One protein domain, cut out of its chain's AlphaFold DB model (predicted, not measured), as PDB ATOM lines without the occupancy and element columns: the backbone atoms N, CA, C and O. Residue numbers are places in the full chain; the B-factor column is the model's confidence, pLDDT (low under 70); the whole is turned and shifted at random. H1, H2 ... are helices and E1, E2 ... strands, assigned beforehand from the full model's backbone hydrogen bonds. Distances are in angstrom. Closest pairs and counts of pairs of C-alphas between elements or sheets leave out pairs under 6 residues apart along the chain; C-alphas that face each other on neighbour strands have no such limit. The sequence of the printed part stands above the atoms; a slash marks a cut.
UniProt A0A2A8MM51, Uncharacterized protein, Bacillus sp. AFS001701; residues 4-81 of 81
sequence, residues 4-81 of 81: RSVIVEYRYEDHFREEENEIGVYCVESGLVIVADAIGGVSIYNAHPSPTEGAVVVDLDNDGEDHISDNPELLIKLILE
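What this domain is: This is residues 4 to 81 of the 81 residues of an uncharacterized protein of Bacillus sp. AFS001701 (UniProt A0A2A8MM51). A small five-stranded sheet is folded back on itself and curled like part of a barrel: E4 and E3 face E1 and E5, E2 is the hinge, and the edge strands E4 and E5 come near each other at one end. The helices follow the strands: short H1 sits beside the sheet, while H2 and H3 lie on the far side of E4 and E3 from E1 and E5. The printed part has 78 residues in the order E1 E2 E3 E4 E5 H1 H2 H3, of mixed class. The mixed sheet runs E4, E3, E2, E1, E5, with E1 and E5 parallel and the other neighbours antiparallel. The whole is compact, with a radius of gyration of the C-alphas of 11.8 A and spans of 33 by 23 by 22 A.

Where its parts are: E1, residues 4 to 12, begins with C-alpha 4 at (143.112, 138.474, 113.330) and is 23.8 A long. E2, residues 22 to 27, is 15.5 A long. E3, residues 32 to 36, and E4, residues 42 to 46, measure 13.4 A and 13.8 A. E5, residues 55 to 59, measures 13.0 A. H1 is residues 60 to 63 and H2 residues 67 to 70. H3, residues 72 to 80, is 13.6 A long and ends with C-alpha 80 at (137.487, 153.048, 112.027).

How they stand to each other: E1 to E4 form a meander, each strand the antiparallel neighbour of the one before, in three hairpins. Within hydrogen-bond range are N 8 and O 22 of E1 and E2, 2.8 A, N 27 and O 32 of E2 and E3, 2.8 A, and N 33 and O 45 of E3 and E4, 2.9 A. E5 is parallel to E1, with N 9 and O 56 at 2.8 A. The closest C-alphas of E4 and E5 are those of Asn 46 and Val 58, 6.4 A. H1 is on the sheet at a height of 5.4 A, over none of its strands. H2 only grazes the sheet with residues 67 to 69. H2 and H3 only just touch, and only at the corner, with Ile 68 and Leu 75 as their closest C-alphas, 6.9 A. H3 is on the sheet at a height of 9.7 A, only just over E4 and E3, with 3 C-alphas on each. In H3, 4 of 5 O i to N i+4 pairs are within hydrogen-bond range; H1 and H2 are too short for such a pair.

The domain as a whole: The C-alphas farthest apart, of Glu 13 and Leu 80, are 35.4 A apart. The printed part has no cut and no long link. Its mean pLDDT is 89.2, and no printed residue is under 70.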
ATOM      1  N   ARG A   4     143.187 139.835 112.782       93.38
ATOM      2  CA  ARG A   4     143.112 138.474 113.330       93.38
ATOM      3  C   ARG A   4     143.273 138.497 114.845       93.38
ATOM      4  O   ARG A   4     144.098 139.240 115.363       93.38
ATOM      5  N   SER A   5     142.485 137.671 115.529       95.00
ATOM      6  CA  SER A   5     142.748 137.346 116.932       95.00
ATOM      7  C   SER A   5     143.982 136.453 116.988       95.00
ATOM      8  O   SER A   5     144.049 135.479 116.232       95.00
ATOM      9  N   VAL A   6     144.948 136.799 117.831       95.75
ATOM     10  CA  VAL A   6     146.222 136.084 117.960       95.75
ATOM     11  C   VAL A   6     146.619 135.943 119.423       95.75
ATOM     12  O   VAL A   6     146.168 136.709 120.277       95.75
ATOM     13  N   ILE A   7     147.493 134.980 119.690       95.75
ATOM     14  CA  ILE A   7     148.287 134.958 120.918       95.75
ATOM     15  C   ILE A   7     149.441 135.950 120.744       95.75
ATOM     16  O   ILE A   7     150.070 135.994 119.686       95.75
ATOM     17  N   VAL A   8     149.708 136.751 121.764       95.94
ATOM     18  CA  VAL A   8     150.837 137.678 121.805       95.94
ATOM     19  C   VAL A   8     151.886 137.088 122.723       95.94
ATOM     20  O   VAL A   8     151.633 136.879 123.906       95.94
ATOM     21  N   GLU A   9     153.038 136.778 122.149       96.00
ATOM     22  CA  GLU A   9     154.195 136.252 122.856       96.00
ATOM     23  C   GLU A   9     155.193 137.381 123.095       96.00
ATOM     24  O   GLU A   9     155.560 138.107 122.169       96.00
ATOM     25  N   TYR A  10     155.673 137.503 124.327       94.75
ATOM     26  CA  TYR A  10     156.679 138.500 124.674       94.75
ATOM     27  C   TYR A  10     158.067 137.870 124.702       94.75
ATOM     28  O   TYR A  10     158.288 136.855 125.373       94.75
ATOM     29  N   ARG A  11     159.012 138.484 123.985       95.06
ATOM     30  CA  ARG A  11     160.432 138.116 124.003       95.06
ATOM     31  C   ARG A  11     161.242 139.214 124.681       95.06
ATOM     32  O   ARG A  11     161.096 140.374 124.330       95.06
ATOM     33  N   TYR A  12     162.098 138.844 125.624       93.62
ATOM     34  CA  TYR A  12     163.023 139.748 126.311       93.62
ATOM     35  C   TYR A  12     164.356 139.038 126.527       93.62
ATOM     36  O   TYR A  12     164.353 137.908 127.018       93.62
ATOM     37  N   GLU A  13     165.471 139.666 126.162       92.81
ATOM     38  CA  GLU A  13     166.816 139.079 126.213       92.81
ATOM     39  C   GLU A  13     166.872 137.681 125.557       92.81
ATOM     40  O   GLU A  13     167.395 136.728 126.128       92.81
ATOM     41  N   ASP A  14     166.275 137.536 124.368       89.00
ATOM     42  CA  ASP A  14     166.135 136.269 123.620       89.00
ATOM     43  C   ASP A  14     165.304 135.160 124.308       89.00
ATOM     44  O   ASP A  14     165.212 134.036 123.800       89.00
ATOM     45  N   HIS A  15     164.627 135.463 125.418       92.19
ATOM     46  CA  HIS A  15     163.770 134.526 126.144       92.19
ATOM     47  C   HIS A  15     162.283 134.856 125.989       92.19
ATOM     48  O   HIS A  15     161.865 135.999 126.166       92.19
ATOM     49  N   PHE A  16     161.472 133.835 125.698       91.38
ATOM     50  CA  PHE A  16     160.015 133.949 125.704       91.38
ATOM     51  C   PHE A  16     159.464 133.892 127.126       91.38
ATOM     52  O   PHE A  16     159.873 133.049 127.929       91.38
ATOM     53  N   ARG A  17     158.504 134.767 127.420       90.19
ATOM     54  CA  ARG A  17     157.797 134.824 128.703       90.19
ATOM     55  C   ARG A  17     156.393 134.248 128.559       90.19
ATOM     56  O   ARG A  17     155.414 134.978 128.582       90.19
ATOM     57  N   GLU A  18     156.299 132.930 128.410       87.62
ATOM     58  CA  GLU A  18     155.026 132.246 128.117       87.62
ATOM     59  C   GLU A  18     153.910 132.540 129.139       87.62
ATOM     60  O   GLU A  18     152.737 132.594 128.777       87.62
ATOM     61  N   GLU A  19     154.264 132.756 130.412       87.31
ATOM     62  CA  GLU A  19     153.311 133.100 131.481       87.31
ATOM     63  C   GLU A  19     152.698 134.502 131.325       87.31
ATOM     64  O   GLU A  19     151.649 134.779 131.903       87.31
ATOM     65  N   GLU A  20     153.340 135.369 130.540       88.38
ATOM     66  CA  GLU A  20     152.889 136.728 130.230       88.38
ATOM     67  C   GLU A  20     152.139 136.788 128.891       88.38
ATOM     68  O   GLU A  20     151.761 137.869 128.459       88.38
ATOM     69  N   ASN A  21     151.914 135.653 128.215       91.38
ATOM     70  CA  ASN A  21     151.228 135.648 126.928       91.38
ATOM     71  C   ASN A  21     149.787 136.161 127.052       91.38
ATOM     72  O   ASN A  21     149.007 135.716 127.899       91.38
ATOM     73  N   GLU A  22     149.405 137.032 126.125       91.88
ATOM     74  CA  GLU A  22     148.095 137.681 126.107       91.88
ATOM     75  C   GLU A  22     147.338 137.383 124.810       91.88
ATOM     76  O   GLU A  22     147.870 136.818 123.855       91.88
ATOM     77  N   ILE A  23     146.055 137.743 124.774       92.56
ATOM     78  CA  ILE A  23     145.263 137.707 123.543       92.56
ATOM     79  C   ILE A  23     145.205 139.122 122.987       92.56
ATOM     80  O   ILE A  23     144.846 140.065 123.694       92.56
ATOM     81  N   GLY A  24     145.510 139.250 121.701       93.62
ATOM     82  CA  GLY A  24     145.517 140.528 121.009       93.62
ATOM     83  C   GLY A  24     144.815 140.485 119.661       93.62
ATOM     84  O   GLY A  24     144.442 139.431 119.136       93.62
ATOM     85  N   VAL A  25     144.651 141.669 119.081       94.50
ATOM     86  CA  VAL A  25     144.188 141.852 117.705       94.50
ATOM     87  C   VAL A  25     145.367 142.308 116.860       94.50
ATOM     88  O   VAL A  25     145.838 143.436 117.000       94.50
ATOM     89  N   TYR A  26     145.826 141.440 115.963       94.88
ATOM     90  CA  TYR A  26     146.900 141.748 115.026       94.88
ATOM     91  C   TYR A  26     146.350 142.352 113.735       94.88
ATOM     92  O   TYR A  26     145.468 141.780 113.083       94.88
ATOM     93  N   CYS A  27     146.890 143.509 113.370       93.31
ATOM     94  CA  CYS A  27     146.606 144.243 112.148       93.31
ATOM     95  C   CYS A  27     147.691 143.914 111.114       93.31
ATOM     96  O   CYS A  27     148.784 144.479 111.134       93.31
ATOM     97  N   VAL A  28     147.390 142.980 110.209       91.00
ATOM     98  CA  VAL A  28     148.401 142.312 109.364       91.00
ATOM     99  C   VAL A  28     149.172 143.292 108.479       91.00
ATOM    100  O   VAL A  28     150.374 143.146 108.290       91.00
ATOM    101  N   GLU A  29     148.482 144.292 107.935       90.12
ATOM    102  CA  GLU A  29     149.056 145.268 107.003       90.12
ATOM    103  C   GLU A  29     149.989 146.273 107.692       90.12
ATOM    104  O   GLU A  29     150.939 146.744 107.069       90.12
ATOM    105  N   SER A  30     149.719 146.610 108.957       89.56
ATOM    106  CA  SER A  30     150.501 147.587 109.720       89.56
ATOM    107  C   SER A  30     151.592 146.956 110.580       89.56
ATOM    108  O   SER A  30     152.481 147.674 111.022       89.56
ATOM    109  N   GLY A  31     151.532 145.643 110.828       92.88
ATOM    110  CA  GLY A  31     152.445 144.974 111.757       92.88
ATOM    111  C   GLY A  31     152.199 145.357 113.218       92.88
ATOM    112  O   GLY A  31     153.078 145.174 114.050       92.88
ATOM    113  N   LEU A  32     151.021 145.903 113.537       93.38
ATOM    114  CA  LEU A  32     150.666 146.319 114.893       93.38
ATOM    115  C   LEU A  32     149.794 145.270 115.572       93.38
ATOM    116  O   LEU A  32     148.876 144.721 114.954       93.38
ATOM    117  N   VAL A  33     150.020 145.051 116.862       94.69
ATOM    118  CA  VAL A  33     149.124 144.277 117.718       94.69
ATOM    119  C   VAL A  33     148.537 145.169 118.801       94.69
ATOM    120  O   VAL A  33     149.241 145.959 119.423       94.69
ATOM    121  N   ILE A  34     147.228 145.050 118.995       93.69
ATOM    122  CA  ILE A  34     146.499 145.708 120.076       93.69
ATOM    123  C   ILE A  34     146.287 144.669 121.164       93.69
ATOM    124  O   ILE A  34     145.711 143.612 120.887       93.69
ATOM    125  N   VAL A  35     146.718 144.972 122.381       93.19
ATOM    126  CA  VAL A  35     146.598 144.074 123.529       93.19
ATOM    127  C   VAL A  35     145.779 144.755 124.609       93.19
ATOM    128  O   VAL A  35     145.884 145.966 124.801       93.19
ATOM    129  N   ALA A  36     144.917 143.984 125.265       86.69
ATOM    130  CA  ALA A  36     144.183 144.433 126.434       86.69
ATOM    131  C   ALA A  36     144.686 143.652 127.647       86.69
ATOM    132  O   ALA A  36     144.554 142.426 127.676       86.69
ATOM    133  N   ASP A  37     145.244 144.360 128.623       80.75
ATOM    134  CA  ASP A  37     145.747 143.745 129.846       80.75
ATOM    135  C   ASP A  37     144.591 143.293 130.766       80.75
ATOM    136  O   ASP A  37     143.410 143.618 130.578       80.75
ATOM    137  N   ALA A  38     144.928 142.547 131.820       76.56
ATOM    138  CA  ALA A  38     143.948 142.014 132.767       76.56
ATOM    139  C   ALA A  38     143.191 143.082 133.592       76.56
ATOM    140  O   ALA A  38     142.164 142.764 134.200       76.56
ATOM    141  N   ILE A  39     143.679 144.326 133.649       81.69
ATOM    142  CA  ILE A  39     143.054 145.443 134.375       81.69
ATOM    143  C   ILE A  39     142.307 146.412 133.444       81.69
ATOM    144  O   ILE A  39     141.728 147.392 133.922       81.69
ATOM    145  N   GLY A  40     142.243 146.108 132.145       75.12
ATOM    146  CA  GLY A  40     141.529 146.887 131.134       75.12
ATOM    147  C   GLY A  40     142.347 148.020 130.514       75.12
ATOM    148  O   GLY A  40     141.766 148.877 129.844       75.12
ATOM    149  N   GLY A  41     143.662 148.045 130.736       84.62
ATOM    150  CA  GLY A  41     144.594 148.837 129.947       84.62
ATOM    151  C   GLY A  41     144.651 148.313 128.516       84.62
ATOM    152  O   GLY A  41     144.465 147.125 128.266       84.62
ATOM    153  N   VAL A  42     144.854 149.221 127.566       87.62
ATOM    154  CA  VAL A  42     145.045 148.879 126.156       87.62
ATOM    155  C   VAL A  42     146.400 149.418 125.751       87.62
ATOM    156  O   VAL A  42     146.660 150.598 125.985       87.62
ATOM    157  N   SER A  43     147.198 148.572 125.112       90.75
ATOM    158  CA  SER A  43     148.511 148.920 124.571       90.75
ATOM    159  C   SER A  43     148.606 148.522 123.102       90.75
ATOM    160  O   SER A  43     147.917 147.603 122.639       90.75
ATOM    161  N   ILE A  44     149.433 149.243 122.346       92.75
ATOM    162  CA  ILE A  44     149.732 148.936 120.944       92.75
ATOM    163  C   ILE A  44     151.230 148.725 120.804       92.75
ATOM    164  O   ILE A  44     152.006 149.623 121.116       92.75
ATOM    165  N   TYR A  45     151.614 147.582 120.245       93.81
ATOM    166  CA  TYR A  45     153.009 147.234 119.979       93.81
ATOM    167  C   TYR A  45     153.228 146.946 118.498       93.81
ATOM    168  O   TYR A  45     152.307 146.516 117.794       93.81
ATOM    169  N   ASN A  46     154.467 147.114 118.035       94.56
ATOM    170  CA  ASN A  46     154.899 146.423 116.825       94.56
ATOM    171  C   ASN A  46     155.004 144.928 117.132       94.56
ATOM    172  O   ASN A  46     155.466 144.534 118.203       94.56
ATOM    173  N   ALA A  47     154.584 144.100 116.187       95.75
ATOM    174  CA  ALA A  47     154.630 142.660 116.332       95.75
ATOM    175  C   ALA A  47     155.096 141.982 115.049       95.75
ATOM    176  O   ALA A  47     154.835 142.432 113.931       95.75
ATOM    177  N   HIS A  48     155.756 140.846 115.231       94.69
ATOM    178  CA  HIS A  48     156.332 140.045 114.159       94.69
ATOM    179  C   HIS A  48     155.646 138.680 114.092       94.69
ATOM    180  O   HIS A  48     155.151 138.191 115.109       94.69
ATOM    181  N   PRO A  49     155.615 138.013 112.926       92.88
ATOM    182  CA  PRO A  49     155.114 136.645 112.841       92.88
ATOM    183  C   PRO A  49     155.852 135.712 113.811       92.88
ATOM    184  O   PRO A  49     157.082 135.659 113.803       92.88
ATOM    185  N   SER A  50     155.102 134.959 114.618       94.00
ATOM    186  CA  SER A  50     155.672 133.931 115.489       94.00
ATOM    187  C   SER A  50     155.883 132.612 114.732       94.00
ATOM    188  O   SER A  50     155.133 132.309 113.797       94.00
ATOM    189  N   PRO A  51     156.876 131.787 115.121       90.44
ATOM    190  CA  PRO A  51     156.900 130.373 114.746       90.44
ATOM    191  C   PRO A  51     155.696 129.578 115.287       90.44
ATOM    192  O   PRO A  51     155.360 128.541 114.710       90.44
ATOM    193  N   THR A  52     155.050 130.032 116.364       93.19
ATOM    194  CA  THR A  52     153.829 129.435 116.917       93.19
ATOM    195  C   THR A  52     152.629 129.780 116.030       93.19
ATOM    196  O   THR A  52     152.354 130.945 115.732       93.19
ATOM    197  N   GLU A  53     151.880 128.761 115.597       93.56
ATOM    198  CA  GLU A  53     150.694 128.963 114.762       93.56
ATOM    199  C   GLU A  53     149.636 129.794 115.503       93.56
ATOM    200  O   GLU A  53     149.228 129.466 116.615       93.56
ATOM    201  N   GLY A  54     149.174 130.873 114.865       93.19
ATOM    202  CA  GLY A  54     148.178 131.772 115.452       93.19
ATOM    203  C   GLY A  54     148.739 132.764 116.475       93.19
ATOM    204  O   GLY A  54     147.946 133.411 117.161       93.19
ATOM    205  N   ALA A  55     150.063 132.911 116.564       95.62
ATOM    206  CA  ALA A  55     150.708 133.870 117.450       95.62
ATOM    207  C   ALA A  55     151.527 134.935 116.702       95.62
ATOM    208  O   ALA A  55     151.895 134.785 115.530       95.62
ATOM    209  N   VAL A  56     151.829 136.012 117.416       97.12
ATOM    210  CA  VAL A  56     152.788 137.051 117.033       97.12
ATOM    211  C   VAL A  56     153.738 137.314 118.193       97.12
ATOM    212  O   VAL A  56     153.380 137.086 119.345       97.12
ATOM    213  N   VAL A  57     154.936 137.803 117.887       96.69
ATOM    214  CA  VAL A  57     155.962 138.123 118.883       96.69
ATOM    215  C   VAL A  57     156.116 139.630 119.005       96.69
ATOM    216  O   VAL A  57     156.326 140.306 117.996       96.69
ATOM    217  N   VAL A  58     156.078 140.128 120.235       96.12
ATOM    218  CA  VAL A  58     156.550 141.464 120.603       96.12
ATOM    219  C   VAL A  58     157.932 141.306 121.225       96.12
ATOM    220  O   VAL A  58     158.101 140.639 122.248       96.12
ATOM    221  N   ASP A  59     158.938 141.888 120.581       94.75
ATOM    222  CA  ASP A  59     160.301 141.919 121.102       94.75
ATOM    223  C   ASP A  59     160.444 143.112 122.047       94.75
ATOM    224  O   ASP A  59     160.566 144.242 121.599       94.75
ATOM    225  N   LEU A  60     160.422 142.884 123.354       92.06
ATOM    226  CA  LEU A  60     160.456 143.950 124.353       92.06
ATOM    227  C   LEU A  60     161.769 144.748 124.342       92.06
ATOM    228  O   LEU A  60     161.771 145.887 124.808       92.06
ATOM    229  N   ASP A  61     162.857 144.201 123.789       91.19
ATOM    230  CA  ASP A  61     164.128 144.925 123.672       91.19
ATOM    231  C   ASP A  61     164.102 145.973 122.549       91.19
ATOM    232  O   ASP A  61     164.818 146.974 122.620       91.19
ATOM    233  N   ASN A  62     163.281 145.755 121.517       91.12
ATOM    234  CA  ASN A  62     163.242 146.586 120.305       91.12
ATOM    235  C   ASN A  62     161.900 147.310 120.091       91.12
ATOM    236  O   ASN A  62     161.872 148.393 119.516       91.12
ATOM    237  N   ASP A  63     160.807 146.716 120.559       91.00
ATOM    238  CA  ASP A  63     159.413 147.043 120.244       91.00
ATOM    239  C   ASP A  63     158.526 147.141 121.504       91.00
ATOM    240  O   ASP A  63     157.301 147.202 121.401       91.00
ATOM    241  N   GLY A  64     159.123 147.171 122.703       82.56
ATOM    242  CA  GLY A  64     158.401 147.249 123.983       82.56
ATOM    243  C   GLY A  64     157.762 148.609 124.299       82.56
ATOM    244  O   GLY A  64     157.170 148.773 125.365       82.56
ATOM    245  N   GLU A  65     157.894 149.594 123.410       85.06
ATOM    246  CA  GLU A  65     157.264 150.908 123.550       85.06
ATOM    247  C   GLU A  65     155.775 150.835 123.184       85.06
ATOM    248  O   GLU A  65     155.407 150.354 122.111       85.06
ATOM    249  N   ASP A  66     154.915 151.318 124.085       83.12
ATOM    250  CA  ASP A  66     153.475 151.408 123.841       83.12
ATOM    251  C   ASP A  66     153.157 152.627 122.966       83.12
ATOM    252  O   ASP A  66     153.236 153.777 123.399       83.12
ATOM    253  N   HIS A  67     152.732 152.374 121.730       80.56
ATOM    254  CA  HIS A  67     152.437 153.426 120.754       80.56
ATOM    255  C   HIS A  67     151.171 154.232 121.084       80.56
ATOM    256  O   HIS A  67     150.936 155.274 120.465       80.56
ATOM    257  N   ILE A  68     150.337 153.799 122.043       80.62
ATOM    258  CA  ILE A  68     149.136 154.555 122.442       80.62
ATOM    259  C   ILE A  68     149.495 155.859 123.146       80.62
ATOM    260  O   ILE A  68     148.825 156.867 122.902       80.62
ATOM    261  N   SER A  69     150.509 155.870 124.015       72.75
ATOM    262  CA  SER A  69     150.844 157.079 124.779       72.75
ATOM    263  C   SER A  69     151.303 158.218 123.875       72.75
ATOM    264  O   SER A  69     150.948 159.374 124.114       72.75
ATOM    265  N   ASP A  70     152.021 157.881 122.808       75.50
ATOM    266  CA  ASP A  70     152.598 158.857 121.885       75.50
ATOM    267  C   ASP A  70     151.652 159.210 120.738       75.50
ATOM    268  O   ASP A  70     151.735 160.300 120.163       75.50
ATOM    269  N   ASN A  71     150.726 158.309 120.408       81.00
ATOM    270  CA  ASN A  71     149.777 158.499 119.323       81.00
ATOM    271  C   ASN A  71     148.384 157.943 119.669       81.00
ATOM    272  O   ASN A  71     147.941 156.949 119.089       81.00
ATOM    273  N   PRO A  72     147.629 158.601 120.565       79.12
ATOM    274  CA  PRO A  72     146.312 158.117 120.982       79.12
ATOM    275  C   PRO A  72     145.285 158.074 119.834       79.12
ATOM    276  O   PRO A  72     144.326 157.302 119.878       79.12
ATOM    277  N   GLU A  73     145.482 158.866 118.773       85.00
ATOM    278  CA  GLU A  73     144.636 158.840 117.572       85.00
ATOM    279  C   GLU A  73     144.803 157.546 116.763       85.00
ATOM    280  O   GLU A  73     143.884 157.155 116.035       85.00
ATOM    281  N   LEU A  74     145.935 156.851 116.914       82.62
ATOM    282  CA  LEU A  74     146.206 155.582 116.246       82.62
ATOM    283  C   LEU A  74     145.146 154.538 116.592       82.62
ATOM    284  O   LEU A  74     144.626 153.886 115.690       82.62
ATOM    285  N   LEU A  75     144.761 154.427 117.866       80.81
ATOM    286  CA  LEU A  75     143.720 153.494 118.293       80.81
ATOM    287  C   LEU A  75     142.380 153.801 117.611       80.81
ATOM    288  O   LEU A  75     141.713 152.897 117.111       80.81
ATOM    289  N   ILE A  76     142.000 155.080 117.533       83.31
ATOM    290  CA  ILE A  76     140.757 155.507 116.874       83.31
ATOM    291  C   ILE A  76     140.805 155.161 115.383       83.31
ATOM    292  O   ILE A  76     139.850 154.597 114.850       83.31
ATOM    293  N   LYS A  77     141.924 155.446 114.713       83.81
ATOM    294  CA  LYS A  77     142.115 155.111 113.299       83.81
ATOM    295  C   LYS A  77     142.020 153.601 113.062       83.81
ATOM    296  O   LYS A  77     141.293 153.168 112.171       83.81
ATOM    297  N   LEU A  78     142.676 152.806 113.905       80.62
ATOM    298  CA  LEU A  78     142.628 151.347 113.844       80.62
ATOM    299  C   LEU A  78     141.232 150.785 114.126       80.62
ATOM    300  O   LEU A  78     140.963 149.676 113.685       80.62
ATOM    301  N   ILE A  79     140.342 151.497 114.825       80.81
ATOM    302  CA  ILE A  79     138.939 151.087 115.016       80.81
ATOM    303  C   ILE A  79     138.081 151.407 113.782       80.81
ATOM    304  O   ILE A  79     137.170 150.643 113.462       80.81
ATOM    305  N   LEU A  80     138.337 152.534 113.110       84.81
ATOM    306  CA  LEU A  80     137.487 153.048 112.027       84.81
ATOM    307  C   LEU A  80     137.772 152.440 110.640       84.81
ATOM    308  O   LEU A  80     136.884 152.481 109.786       84.81
ATOM    309  N   GLU A  81     138.981 151.923 110.400       74.50
ATOM    310  CA  GLU A  81     139.399 151.288 109.124       74.50
ATOM    311  C   GLU A  81     139.030 149.789 109.002       74.50
ATOM    312  O   GLU A  81     139.345 149.152 107.967       74.50
TER     313      GLU A  81